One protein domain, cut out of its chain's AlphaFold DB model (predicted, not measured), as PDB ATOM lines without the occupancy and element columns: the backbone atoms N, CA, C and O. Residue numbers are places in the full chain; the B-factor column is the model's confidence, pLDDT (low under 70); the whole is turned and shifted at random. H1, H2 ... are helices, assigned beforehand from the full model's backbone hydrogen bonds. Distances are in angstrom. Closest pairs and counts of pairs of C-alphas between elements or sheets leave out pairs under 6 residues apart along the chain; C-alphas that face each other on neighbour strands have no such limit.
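This is residues 588 to 611 and 618 to 682 of the 1233 residues of the protein "Snf2 family protein" of Brevibacterium aurantiacum (UniProt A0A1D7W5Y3). Three helices lie roughly side by side with their centres in a triangle: the long H3 and H6, antiparallel to each other, and the shorter H1, which packs on H6 and comes near H3. The short H2 packs on H3, and the helical hairpin of H4 and H5 folds out from the end of H3 and leads back to H6; its tip, residues 648 to 653, sticks out. The printed part has 89 residues with six named helices, in the order H1, H2, H3, H4, H5, H6, and no named strand; its class is all helix. It is compact, with a radius of gyration of the C-alphas of 12.6 A and spans of 36 by 28 by 19 A.

The hub is H3, residues 624 to 638, which touches three other helices. It touches H6, residues 667 to 680, at a shallow tilt of 21 degrees, opposite ways; their closest C-alphas, those of Ala 638 and Val 670, are 6.2 A apart. H1, residues 591 to 598, touches H6 at a shallow tilt of 19 degrees, opposite ways, with the C-alphas of Val 593 and Val 673 closest at 6.1 A. H1 and H3 are close but not clearly touching, with the C-alphas of Ile 594 and Ala 630 closest at 7.8 A. H2, residues 604 to 607, touches residues 629 to 634 of H3; the closest C-alphas, those of Phe 607 and Ala 630, are 4.4 A apart. H1 and H2 only just touch, with 3 pairs of C-alphas within 8 A, the closest being Ile 598 and Gly 604 at 5.6 A. H4, residues 641 to 648, and H3 touch only at the corner, and only just, with 3 pairs of C-alphas within 8 A; Glu 636 and Leu 642 are closest at 5.1 A, and the helices are about perpendicular at 74 degrees. H4 and H5, residues 653 to 663, form a hairpin and touch at a shallow tilt of 34 degrees, only just short of steep, opposite ways; the C-alphas of Leu 643 and Leu 662 are closest at 6.2 A. H5 and H6 are apart. In H3, H4, H5 and H6 every O i to N i+4 pair is within hydrogen-bond range; in H1 2 of 4 are, and H2 is too short for such a pair.

H3 begins at C-alpha 624, (-38.425, -21.355, -19.844), and measures 20.7 A from first to last C-alpha. H6 measures 19.8 A and ends at C-alpha 680, (-29.567, -24.850, -18.711). H5 measures 15.8 A, H4 10.9 A, H1 10.0 A and H2 5.4 A. H1 begins at C-alpha 591, (-31.783, -24.107, -29.202).

The two C-alphas farthest apart, those of Gln 651 and Ser 682, are 38.1 A apart. Residues 612 to 617 are not printed, and C-alphas 611 and 618 are 16.3 A apart across this cut, which lies in the link from H2 to H3. The links that are printed whole are tight. The mean pLDDT of the printed part is 81.6; residues 609 to 611 and 618 to 620 are under 70.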
ATOM      1  N   ILE A 588     -34.074 -19.376 -22.068       83.44
ATOM      2  CA  ILE A 588     -33.115 -20.467 -21.935       83.44
ATOM      3  C   ILE A 588     -32.415 -20.659 -23.284       83.44
ATOM      4  O   ILE A 588     -33.108 -20.922 -24.276       83.44
ATOM      5  N   PRO A 589     -31.082 -20.501 -23.362       83.50
ATOM      6  CA  PRO A 589     -30.296 -20.610 -24.592       83.50
ATOM      7  C   PRO A 589     -30.069 -22.074 -25.007       83.50
ATOM      8  O   PRO A 589     -28.946 -22.524 -25.182       83.50
ATOM      9  N   CYS A 590     -31.152 -22.839 -25.156       80.75
ATOM     10  CA  CYS A 590     -31.097 -24.278 -25.409       80.75
ATOM     11  C   CYS A 590     -31.309 -24.691 -26.870       80.75
ATOM     12  O   CYS A 590     -31.274 -25.883 -27.175       80.75
ATOM     13  N   ILE A 591     -31.523 -23.750 -27.797       77.56
ATOM     14  CA  ILE A 591     -31.783 -24.107 -29.202       77.56
ATOM     15  C   ILE A 591     -30.618 -24.885 -29.840       77.56
ATOM     16  O   ILE A 591     -30.906 -25.902 -30.472       77.56
ATOM     17  N   PRO A 592     -29.331 -24.507 -29.667       77.69
ATOM     18  CA  PRO A 592     -28.212 -25.285 -30.210       77.69
ATOM     19  C   PRO A 592     -28.153 -26.714 -29.663       77.69
ATOM     20  O   PRO A 592     -27.819 -27.642 -30.392       77.69
ATOM     21  N   VAL A 593     -28.525 -26.895 -28.393       79.25
ATOM     22  CA  VAL A 593     -28.551 -28.199 -27.717       79.25
ATOM     23  C   VAL A 593     -29.646 -29.081 -28.313       79.25
ATOM     24  O   VAL A 593     -29.376 -30.187 -28.770       79.25
ATOM     25  N   ILE A 594     -30.870 -28.556 -28.418       81.44
ATOM     26  CA  ILE A 594     -32.009 -29.285 -28.996       81.44
ATOM     27  C   ILE A 594     -31.777 -29.578 -30.485       81.44
ATOM     28  O   ILE A 594     -32.204 -30.615 -30.994       81.44
ATOM     29  N   HIS A 595     -31.064 -28.701 -31.196       82.06
ATOM     30  CA  HIS A 595     -30.752 -28.901 -32.608       82.06
ATOM     31  C   HIS A 595     -29.944 -30.180 -32.867       82.06
ATOM     32  O   HIS A 595     -30.134 -30.784 -33.920       82.06
ATOM     33  N   ARG A 596     -29.123 -30.641 -31.911       82.00
ATOM     34  CA  ARG A 596     -28.386 -31.911 -32.043       82.00
ATOM     35  C   ARG A 596     -29.332 -33.108 -32.211       82.00
ATOM     36  O   ARG A 596     -29.086 -33.971 -33.049       82.00
ATOM     37  N   LEU A 597     -30.464 -33.115 -31.501       83.56
ATOM     38  CA  LEU A 597     -31.509 -34.134 -31.669       83.56
ATOM     39  C   LEU A 597     -32.356 -33.904 -32.923       83.56
ATOM     40  O   LEU A 597     -32.817 -34.852 -33.545       83.56
ATOM     41  N   ILE A 598     -32.554 -32.654 -33.343       84.69
ATOM     42  CA  ILE A 598     -33.255 -32.372 -34.604       84.69
ATOM     43  C   ILE A 598     -32.434 -32.880 -35.801       84.69
ATOM     44  O   ILE A 598     -33.004 -33.407 -36.761       84.69
ATOM     45  N   SER A 599     -31.100 -32.778 -35.745       83.12
ATOM     46  CA  SER A 599     -30.212 -33.251 -36.811       83.12
ATOM     47  C   SER A 599     -30.202 -34.768 -37.005       83.12
ATOM     48  O   SER A 599     -29.816 -35.215 -38.082       83.12
ATOM     49  N   THR A 600     -30.694 -35.561 -36.046       85.12
ATOM     50  CA  THR A 600     -30.859 -37.019 -36.218       85.12
ATOM     51  C   THR A 600     -32.100 -37.384 -37.043       85.12
ATOM     52  O   THR A 600     -32.323 -38.548 -37.361       85.12
ATOM     53  N   GLY A 601     -32.910 -36.392 -37.432       82.81
ATOM     54  CA  GLY A 601     -34.117 -36.574 -38.236       82.81
ATOM     55  C   GLY A 601     -35.418 -36.509 -37.433       82.81
ATOM     56  O   GLY A 601     -36.496 -36.534 -38.036       82.81
ATOM     57  N   VAL A 602     -35.351 -36.364 -36.102       86.19
ATOM     58  CA  VAL A 602     -36.534 -36.116 -35.268       86.19
ATOM     59  C   VAL A 602     -37.086 -34.714 -35.570       86.19
ATOM     60  O   VAL A 602     -36.369 -33.718 -35.458       86.19
ATOM     61  N   PRO A 603     -38.367 -34.569 -35.956       82.75
ATOM     62  CA  PRO A 603     -38.897 -33.266 -36.338       82.75
ATOM     63  C   PRO A 603     -38.901 -32.265 -35.177       82.75
ATOM     64  O   PRO A 603     -39.542 -32.511 -34.158       82.75
ATOM     65  N   GLY A 604     -38.331 -31.071 -35.384       76.12
ATOM     66  CA  GLY A 604     -38.296 -29.998 -34.376       76.12
ATOM     67  C   GLY A 604     -39.657 -29.631 -33.769       76.12
ATOM     68  O   GLY A 604     -39.735 -29.252 -32.605       76.12
ATOM     69  N   ARG A 605     -40.762 -29.826 -34.504       81.44
ATOM     70  CA  ARG A 605     -42.127 -29.644 -33.975       81.44
ATOM     71  C   ARG A 605     -42.434 -30.496 -32.736       81.44
ATOM     72  O   ARG A 605     -43.297 -30.094 -31.969       81.44
ATOM     73  N   ARG A 606     -41.753 -31.635 -32.550       84.19
ATOM     74  CA  ARG A 606     -41.904 -32.498 -31.368       84.19
ATOM     75  C   ARG A 606     -41.373 -31.817 -30.111       84.19
ATOM     76  O   ARG A 606     -42.007 -31.911 -29.080       84.19
ATOM     77  N   PHE A 607     -40.315 -31.020 -30.235       81.31
ATOM     78  CA  PHE A 607     -39.750 -30.225 -29.143       81.31
ATOM     79  C   PHE A 607     -40.393 -28.823 -29.024       81.31
ATOM     80  O   PHE A 607     -39.766 -27.894 -28.523       81.31
ATOM     81  N   GLY A 608     -41.606 -28.623 -29.562       73.12
ATOM     82  CA  GLY A 608     -42.324 -27.337 -29.516       73.12
ATOM     83  C   GLY A 608     -42.000 -26.339 -30.646       73.12
ATOM     84  O   GLY A 608     -42.500 -25.211 -30.639       73.12
ATOM     85  N   TYR A 609     -41.214 -26.722 -31.664       69.69
ATOM     86  CA  TYR A 609     -40.811 -25.838 -32.776       69.69
ATOM     87  C   TYR A 609     -41.680 -26.015 -34.033       69.69
ATOM     88  O   TYR A 609     -41.225 -26.501 -35.070       69.69
ATOM     89  N   ALA A 610     -42.955 -25.624 -33.980       53.09
ATOM     90  CA  ALA A 610     -43.815 -25.610 -35.167       53.09
ATOM     91  C   ALA A 610     -43.599 -24.328 -36.007       53.09
ATOM     92  O   ALA A 610     -43.921 -23.225 -35.569       53.09
ATOM     93  N   GLY A 611     -43.068 -24.462 -37.231       50.56
ATOM     94  CA  GLY A 611     -43.167 -23.430 -38.280       50.56
ATOM     95  C   GLY A 611     -42.269 -22.188 -38.162       50.56
ATOM     96  O   GLY A 611     -42.598 -21.162 -38.753       50.56
ATOM     97  N   VAL A 618     -30.529 -14.301 -34.155       40.12
ATOM     98  CA  VAL A 618     -31.237 -13.536 -33.104       40.12
ATOM     99  C   VAL A 618     -32.118 -14.409 -32.197       40.12
ATOM    100  O   VAL A 618     -32.760 -13.916 -31.264       40.12
ATOM    101  N   ARG A 619     -32.185 -15.731 -32.396       55.00
ATOM    102  CA  ARG A 619     -33.006 -16.606 -31.534       55.00
ATOM    103  C   ARG A 619     -32.309 -17.923 -31.218       55.00
ATOM    104  O   ARG A 619     -32.726 -18.957 -31.707       55.00
ATOM    105  N   ILE A 620     -31.292 -17.853 -30.361       65.44
ATOM    106  CA  ILE A 620     -30.600 -19.002 -29.740       65.44
ATOM    107  C   ILE A 620     -31.331 -19.465 -28.451       65.44
ATOM    108  O   ILE A 620     -31.069 -20.541 -27.922       65.44
ATOM    109  N   ALA A 621     -32.317 -18.689 -27.970       71.81
ATOM    110  CA  ALA A 621     -33.030 -18.941 -26.717       71.81
ATOM    111  C   ALA A 621     -34.568 -18.955 -26.844       71.81
ATOM    112  O   ALA A 621     -35.165 -18.134 -27.559       71.81
ATOM    113  N   VAL A 622     -35.218 -19.851 -26.093       75.88
ATOM    114  CA  VAL A 622     -36.688 -19.971 -25.952       75.88
ATOM    115  C   VAL A 622     -37.138 -19.566 -24.553       75.88
ATOM    116  O   VAL A 622     -36.309 -19.377 -23.679       75.88
ATOM    117  N   THR A 623     -38.437 -19.390 -24.316       77.06
ATOM    118  CA  THR A 623     -38.934 -19.143 -22.954       77.06
ATOM    119  C   THR A 623     -38.769 -20.398 -22.094       77.06
ATOM    120  O   THR A 623     -38.861 -21.516 -22.605       77.06
ATOM    121  N   ARG A 624     -38.563 -20.231 -20.784       78.75
ATOM    122  CA  ARG A 624     -38.425 -21.355 -19.844       78.75
ATOM    123  C   ARG A 624     -39.548 -22.411 -19.948       78.75
ATOM    124  O   ARG A 624     -39.198 -23.584 -19.998       78.75
ATOM    125  N   PRO A 625     -40.850 -22.069 -20.089       79.38
ATOM    126  CA  PRO A 625     -41.899 -23.072 -20.316       79.38
ATOM    127  C   PRO A 625     -41.688 -23.915 -21.579       79.38
ATOM    128  O   PRO A 625     -41.798 -25.131 -21.526       79.38
ATOM    129  N   THR A 626     -41.307 -23.293 -22.699       79.88
ATOM    130  CA  THR A 626     -41.012 -24.018 -23.945       79.88
ATOM    131  C   THR A 626     -39.765 -24.896 -23.811       79.88
ATOM    132  O   THR A 626     -39.715 -25.979 -24.383       79.88
ATOM    133  N   ALA A 627     -38.759 -24.464 -23.046       84.38
ATOM    134  CA  ALA A 627     -37.598 -25.300 -22.749       84.38
ATOM    135  C   ALA A 627     -37.961 -26.506 -21.860       84.38
ATOM    136  O   ALA A 627     -37.441 -27.593 -22.095       84.38
ATOM    137  N   ILE A 628     -38.876 -26.339 -20.896       85.75
ATOM    138  CA  ILE A 628     -39.407 -27.437 -20.069       85.75
ATOM    139  C   ILE A 628     -40.182 -28.440 -20.933       85.75
ATOM    140  O   ILE A 628     -39.949 -29.638 -20.815       85.75
ATOM    141  N   GLU A 629     -41.046 -27.967 -21.838       86.06
ATOM    142  CA  GLU A 629     -41.745 -28.831 -22.804       86.06
ATOM    143  C   GLU A 629     -40.746 -29.625 -23.658       86.06
ATOM    144  O   GLU A 629     -40.857 -30.843 -23.772       86.06
ATOM    145  N   ALA A 630     -39.714 -28.961 -24.193       86.62
ATOM    146  CA  ALA A 630     -38.668 -29.633 -24.956       86.62
ATOM    147  C   ALA A 630     -37.915 -30.681 -24.119       86.62
ATOM    148  O   ALA A 630     -37.656 -31.776 -24.613       86.62
ATOM    149  N   ARG A 631     -37.592 -30.382 -22.853       90.75
ATOM    150  CA  ARG A 631     -36.943 -31.325 -21.927       90.75
ATOM    151  C   ARG A 631     -37.823 -32.532 -21.615       90.75
ATOM    152  O   ARG A 631     -37.309 -33.649 -21.549       90.75
ATOM    153  N   GLN A 632     -39.129 -32.328 -21.471       89.81
ATOM    154  CA  GLN A 632     -40.078 -33.421 -21.301       89.81
ATOM    155  C   GLN A 632     -40.085 -34.330 -22.536       89.81
ATOM    156  O   GLN A 632     -39.944 -35.540 -22.395       89.81
ATOM    157  N   THR A 633     -40.127 -33.761 -23.743       88.62
ATOM    158  CA  THR A 633     -40.018 -34.552 -24.977       88.62
ATOM    159  C   THR A 633     -38.681 -35.293 -25.078       88.62
ATOM    160  O   THR A 633     -38.648 -36.426 -25.541       88.62
ATOM    161  N   ILE A 634     -37.571 -34.705 -24.622       90.12
ATOM    162  CA  ILE A 634     -36.270 -35.395 -24.556       90.12
ATOM    163  C   ILE A 634     -36.339 -36.601 -23.608       90.12
ATOM    164  O   ILE A 634     -35.848 -37.671 -23.954       90.12
ATOM    165  N   ALA A 635     -37.004 -36.470 -22.457       88.56
ATOM    166  CA  ALA A 635     -37.226 -37.592 -21.544       88.56
ATOM    167  C   ALA A 635     -38.099 -38.693 -22.177       88.56
ATOM    168  O   ALA A 635     -37.825 -39.877 -21.996       88.56
ATOM    169  N   GLU A 636     -39.115 -38.305 -22.952       91.69
ATOM    170  CA  GLU A 636     -39.970 -39.228 -23.710       91.69
ATOM    171  C   GLU A 636     -39.204 -39.946 -24.836       91.69
ATOM    172  O   GLU A 636     -39.530 -41.078 -25.192       91.69
ATOM    173  N   VAL A 637     -38.174 -39.316 -25.409       89.00
ATOM    174  CA  VAL A 637     -37.236 -39.987 -26.325       89.00
ATOM    175  C   VAL A 637     -36.388 -40.996 -25.552       89.00
ATOM    176  O   VAL A 637     -36.332 -42.157 -25.951       89.00
ATOM    177  N   ALA A 638     -35.785 -40.579 -24.434       87.31
ATOM    178  CA  ALA A 638     -34.885 -41.403 -23.625       87.31
ATOM    179  C   ALA A 638     -35.556 -42.686 -23.103       87.31
ATOM    180  O   ALA A 638     -34.978 -43.768 -23.152       87.31
ATOM    181  N   ASN A 639     -36.804 -42.587 -22.640       88.88
ATOM    182  CA  ASN A 639     -37.553 -43.726 -22.105       88.88
ATOM    183  C   ASN A 639     -38.337 -44.518 -23.179       88.88
ATOM    184  O   ASN A 639     -39.066 -45.455 -22.846       88.88
ATOM    185  N   GLY A 640     -38.219 -44.143 -24.459       86.44
ATOM    186  CA  GLY A 640     -38.901 -44.788 -25.585       86.44
ATOM    187  C   GLY A 640     -40.408 -44.512 -25.689       86.44
ATOM    188  O   GLY A 640     -41.076 -45.082 -26.556       86.44
ATOM    189  N   GLN A 641     -40.970 -43.641 -24.854       89.94
ATOM    190  CA  GLN A 641     -42.387 -43.275 -24.884       89.94
ATOM    191  C   GLN A 641     -42.758 -42.549 -26.184       89.94
ATOM    192  O   GLN A 641     -43.785 -42.867 -26.786       89.94
ATOM    193  N   LEU A 642     -41.901 -41.647 -26.678       88.75
ATOM    194  CA  LEU A 642     -42.139 -40.945 -27.942       88.75
ATOM    195  C   LEU A 642     -42.116 -41.915 -29.132       88.75
ATOM    196  O   LEU A 642     -42.896 -41.771 -30.073       88.75
ATOM    197  N   LEU A 643     -41.261 -42.941 -29.087       89.06
ATOM    198  CA  LEU A 643     -41.227 -43.996 -30.102       89.06
ATOM    199  C   LEU A 643     -42.565 -44.754 -30.153       89.06
ATOM    200  O   LEU A 643     -43.106 -44.976 -31.237       89.06
ATOM    201  N   GLN A 644     -43.121 -45.109 -28.989       88.62
ATOM    202  CA  GLN A 644     -44.420 -45.784 -28.884       88.62
ATOM    203  C   GLN A 644     -45.574 -44.896 -29.366       88.62
ATOM    204  O   GLN A 644     -46.445 -45.367 -30.101       88.62
ATOM    205  N   GLU A 645     -45.562 -43.612 -29.002       89.94
ATOM    206  CA  GLU A 645     -46.561 -42.635 -29.444       89.94
ATOM    207  C   GLU A 645     -46.574 -42.519 -30.973       89.94
ATOM    208  O   GLU A 645     -47.613 -42.733 -31.600       89.94
ATOM    209  N   VAL A 646     -45.413 -42.278 -31.595       87.00
ATOM    210  CA  VAL A 646     -45.305 -42.121 -33.055       87.00
ATOM    211  C   VAL A 646     -45.653 -43.426 -33.786       87.00
ATOM    212  O   VAL A 646     -46.228 -43.383 -34.874       87.00
ATOM    213  N   ALA A 647     -45.373 -44.592 -33.194       85.94
ATOM    214  CA  ALA A 647     -45.738 -45.887 -33.774       85.94
ATOM    215  C   ALA A 647     -47.260 -46.106 -33.832       85.94
ATOM    216  O   ALA A 647     -47.740 -46.841 -34.698       85.94
ATOM    217  N   SER A 648     -48.017 -45.447 -32.947       86.06
ATOM    218  CA  SER A 648     -49.482 -45.508 -32.890       86.06
ATOM    219  C   SER A 648     -50.194 -44.528 -33.838       86.06
ATOM    220  O   SER A 648     -51.402 -44.648 -34.059       86.06
ATOM    221  N   GLU A 649     -49.466 -43.575 -34.434       87.56
ATOM    222  CA  GLU A 649     -50.019 -42.583 -35.360       87.56
ATOM    223  C   GLU A 649     -50.353 -43.183 -36.744       87.56
ATOM    224  O   GLU A 649     -49.781 -44.180 -37.197       87.56
ATOM    225  N   ALA A 650     -51.272 -42.535 -37.473       80.12
ATOM    226  CA  ALA A 650     -51.613 -42.925 -38.840       80.12
ATOM    227  C   ALA A 650     -50.374 -42.882 -39.756       80.12
ATOM    228  O   ALA A 650     -49.667 -41.875 -39.840       80.12
ATOM    229  N   GLN A 651     -50.126 -43.985 -40.466       81.31
ATOM    230  CA  GLN A 651     -48.905 -44.182 -41.246       81.31
ATOM    231  C   GLN A 651     -48.806 -43.187 -42.410       81.31
ATOM    232  O   GLN A 651     -49.553 -43.254 -43.387       81.31
ATOM    233  N   SER A 652     -47.844 -42.269 -42.310       85.06
ATOM    234  CA  SER A 652     -47.501 -41.286 -43.339       85.06
ATOM    235  C   SER A 652     -46.003 -41.323 -43.652       85.06
ATOM    236  O   SER A 652     -45.207 -41.851 -42.873       85.06
ATOM    237  N   LYS A 653     -45.589 -40.703 -44.770       80.69
ATOM    238  CA  LYS A 653     -44.164 -40.530 -45.114       80.69
ATOM    239  C   LYS A 653     -43.369 -39.907 -43.954       80.69
ATOM    240  O   LYS A 653     -42.256 -40.336 -43.677       80.69
ATOM    241  N   TRP A 654     -43.958 -38.924 -43.272       76.94
ATOM    242  CA  TRP A 654     -43.332 -38.204 -42.162       76.94
ATOM    243  C   TRP A 654     -43.290 -39.023 -40.869       76.94
ATOM    244  O   TRP A 654     -42.311 -38.938 -40.130       76.94
ATOM    245  N   THR A 655     -44.325 -39.827 -40.608       83.81
ATOM    246  CA  THR A 655     -44.391 -40.732 -39.447       83.81
ATOM    247  C   THR A 655     -43.316 -41.809 -39.558       83.81
ATOM    248  O   THR A 655     -42.557 -42.013 -38.617       83.81
ATOM    249  N   LYS A 656     -43.161 -42.413 -40.746       84.12
ATOM    250  CA  LYS A 656     -42.129 -43.424 -41.009       84.12
ATOM    251  C   LYS A 656     -40.711 -42.871 -40.829       84.12
ATOM    252  O   LYS A 656     -39.914 -43.464 -40.123       84.12
ATOM    253  N   GLN A 657     -40.438 -41.689 -41.384       84.69
ATOM    254  CA  GLN A 657     -39.139 -41.027 -41.231       84.69
ATOM    255  C   GLN A 657     -38.810 -40.697 -39.764       84.69
ATOM    256  O   GLN A 657     -37.660 -40.793 -39.356       84.69
ATOM    257  N   THR A 658     -39.821 -40.327 -38.971       86.31
ATOM    258  CA  THR A 658     -39.635 -40.040 -37.539       86.31
ATOM    259  C   THR A 658     -39.356 -41.320 -36.746       86.31
ATOM    260  O   THR A 658     -38.514 -41.303 -35.858       86.31
ATOM    261  N   LEU A 659     -40.021 -42.434 -37.076       88.56
ATOM    262  CA  LEU A 659     -39.759 -43.741 -36.460       88.56
ATOM    263  C   LEU A 659     -38.361 -44.263 -36.780       88.56
ATOM    264  O   LEU A 659     -37.689 -44.769 -35.888       88.56
ATOM    265  N   ASP A 660     -37.918 -44.131 -38.031       87.19
ATOM    266  CA  ASP A 660     -36.569 -44.539 -38.432       87.19
ATOM    267  C   ASP A 660     -35.512 -43.723 -37.666       87.19
ATOM    268  O   ASP A 660     -34.574 -44.300 -37.124       87.19
ATOM    269  N   ALA A 661     -35.719 -42.405 -37.534       88.31
ATOM    270  CA  ALA A 661     -34.843 -41.524 -36.759       88.31
ATOM    271  C   ALA A 661     -34.806 -41.886 -35.264       88.31
ATOM    272  O   ALA A 661     -33.727 -41.967 -34.687       88.31
ATOM    273  N   LEU A 662     -35.960 -42.142 -34.634       88.81
ATOM    274  CA  LEU A 662     -36.028 -42.506 -33.211       88.81
ATOM    275  C   LEU A 662     -35.423 -43.888 -32.918       88.81
ATOM    276  O   LEU A 662     -34.828 -44.067 -31.866       88.81
ATOM    277  N   ASN A 663     -35.539 -44.857 -33.833       86.44
ATOM    278  CA  ASN A 663     -34.925 -46.182 -33.665       86.44
ATOM    279  C   ASN A 663     -33.399 -46.176 -33.846       86.44
ATOM    280  O   ASN A 663     -32.734 -47.111 -33.410       86.44
ATOM    281  N   GLN A 664     -32.859 -45.172 -34.539       86.50
ATOM    282  CA  GLN A 664     -31.428 -45.031 -34.824       86.50
ATOM    283  C   GLN A 664     -30.761 -43.954 -33.963       86.50
ATOM    284  O   GLN A 664     -29.576 -43.682 -34.152       86.50
ATOM    285  N   ILE A 665     -31.510 -43.313 -33.060       88.31
ATOM    286  CA  ILE A 665     -30.963 -42.255 -32.221       88.31
ATOM    287  C   ILE A 665     -29.995 -42.862 -31.210       88.31
ATOM    288  O   ILE A 665     -30.305 -43.861 -30.564       88.31
ATOM    289  N   ASP A 666     -28.817 -42.261 -31.102       86.50
ATOM    290  CA  ASP A 666     -27.809 -42.675 -30.138       86.50
ATOM    291  C   ASP A 666     -28.290 -42.342 -28.711       86.50
ATOM    292  O   ASP A 666     -28.520 -41.160 -28.425       86.50
ATOM    293  N   PRO A 667     -28.464 -43.335 -27.816       82.69
ATOM    294  CA  PRO A 667     -28.848 -43.085 -26.430       82.69
ATOM    295  C   PRO A 667     -27.883 -42.140 -25.710       82.69
ATOM    296  O   PRO A 667     -28.329 -41.304 -24.932       82.69
ATOM    297  N   THR A 668     -26.583 -42.200 -26.023       79.25
ATOM    298  CA  THR A 668     -25.561 -41.362 -25.377       79.25
ATOM    299  C   THR A 668     -25.765 -39.883 -25.712       79.25
ATOM    300  O   THR A 668     -25.718 -39.032 -24.830       79.25
ATOM    301  N   LEU A 669     -26.129 -39.572 -26.961       80.94
ATOM    302  CA  LEU A 669     -26.501 -38.215 -27.375       80.94
ATOM    303  C   LEU A 669     -27.766 -37.712 -26.660       80.94
ATOM    304  O   LEU A 669     -27.884 -36.519 -26.370       80.94
ATOM    305  N   VAL A 670     -28.742 -38.593 -26.419       84.62
ATOM    306  CA  VAL A 670     -29.981 -38.236 -25.709       84.62
ATOM    307  C   VAL A 670     -29.681 -37.903 -24.249       84.62
ATOM    308  O   VAL A 670     -30.193 -36.893 -23.761       84.62
ATOM    309  N   ASP A 671     -28.824 -38.688 -23.595       79.25
ATOM    310  CA  ASP A 671     -28.373 -38.450 -22.220       79.25
ATOM    311  C   ASP A 671     -27.573 -37.138 -22.115       79.25
ATOM    312  O   ASP A 671     -27.920 -36.271 -21.316       79.25
ATOM    313  N   GLU A 672     -26.609 -36.889 -23.011       75.50
ATOM    314  CA  GLU A 672     -25.844 -35.628 -23.047       75.50
ATOM    315  C   GLU A 672     -26.733 -34.388 -23.237       75.50
ATOM    316  O   GLU A 672     -26.550 -33.344 -22.595       75.50
ATOM    317  N   VAL A 673     -27.703 -34.471 -24.156       80.75
ATOM    318  CA  VAL A 673     -28.656 -33.384 -24.416       80.75
ATOM    319  C   VAL A 673     -29.597 -33.199 -23.227       80.75
ATOM    320  O   VAL A 673     -29.926 -32.060 -22.893       80.75
ATOM    321  N   SER A 674     -30.004 -34.286 -22.574       82.81
ATOM    322  CA  SER A 674     -30.803 -34.273 -21.349       82.81
ATOM    323  C   SER A 674     -30.065 -33.562 -20.207       82.81
ATOM    324  O   SER A 674     -30.615 -32.617 -19.638       82.81
ATOM    325  N   ASP A 675     -28.810 -33.923 -19.946       76.75
ATOM    326  CA  ASP A 675     -27.984 -33.338 -18.883       76.75
ATOM    327  C   ASP A 675     -27.688 -31.857 -19.141       76.75
ATOM    328  O   ASP A 675     -27.853 -31.005 -18.264       76.75
ATOM    329  N   THR A 676     -27.339 -31.515 -20.385       76.56
ATOM    330  CA  THR A 676     -27.134 -30.116 -20.783       76.56
ATOM    331  C   THR A 676     -28.423 -29.310 -20.604       76.56
ATOM    332  O   THR A 676     -28.394 -28.165 -20.154       76.56
ATOM    333  N   MET A 677     -29.580 -29.887 -20.943       84.62
ATOM    334  CA  MET A 677     -30.870 -29.231 -20.744       84.62
ATOM    335  C   MET A 677     -31.192 -29.021 -19.266       84.62
ATOM    336  O   MET A 677     -31.706 -27.954 -18.939       84.62
ATOM    337  N   ASP A 678     -30.880 -29.977 -18.392       81.25
ATOM    338  CA  ASP A 678     -31.073 -29.841 -16.943       81.25
ATOM    339  C   ASP A 678     -30.193 -28.736 -16.356       81.25
ATOM    340  O   ASP A 678     -30.691 -27.887 -15.612       81.25
ATOM    341  N   PHE A 679     -28.926 -28.661 -16.773       78.81
ATOM    342  CA  PHE A 679     -28.036 -27.553 -16.427       78.81
ATOM    343  C   PHE A 679     -28.606 -26.200 -16.884       78.81
ATOM    344  O   PHE A 679     -28.753 -25.273 -16.082       78.81
ATOM    345  N   LEU A 680     -28.997 -26.084 -18.160       81.25
ATOM    346  CA  LEU A 680     -29.567 -24.850 -18.711       81.25
ATOM    347  C   LEU A 680     -30.893 -24.463 -18.038       81.25
ATOM    348  O   LEU A 680     -31.199 -23.271 -17.936       81.25
ATOM    349  N   LEU A 681     -31.679 -25.448 -17.598       81.94
ATOM    350  CA  LEU A 681     -32.958 -25.279 -16.911       81.94
ATOM    351  C   LEU A 681     -32.838 -25.146 -15.394       81.94
ATOM    352  O   LEU A 681     -33.878 -24.961 -14.756       81.94
ATOM    353  N   SER A 682     -31.632 -25.154 -14.821       80.12
ATOM    354  CA  SER A 682     -31.439 -24.930 -13.388       80.12
ATOM    355  C   SER A 682     -32.240 -23.709 -12.913       80.12
ATOM    356  O   SER A 682     -32.289 -22.654 -13.561       80.12
TER     357      SER A 682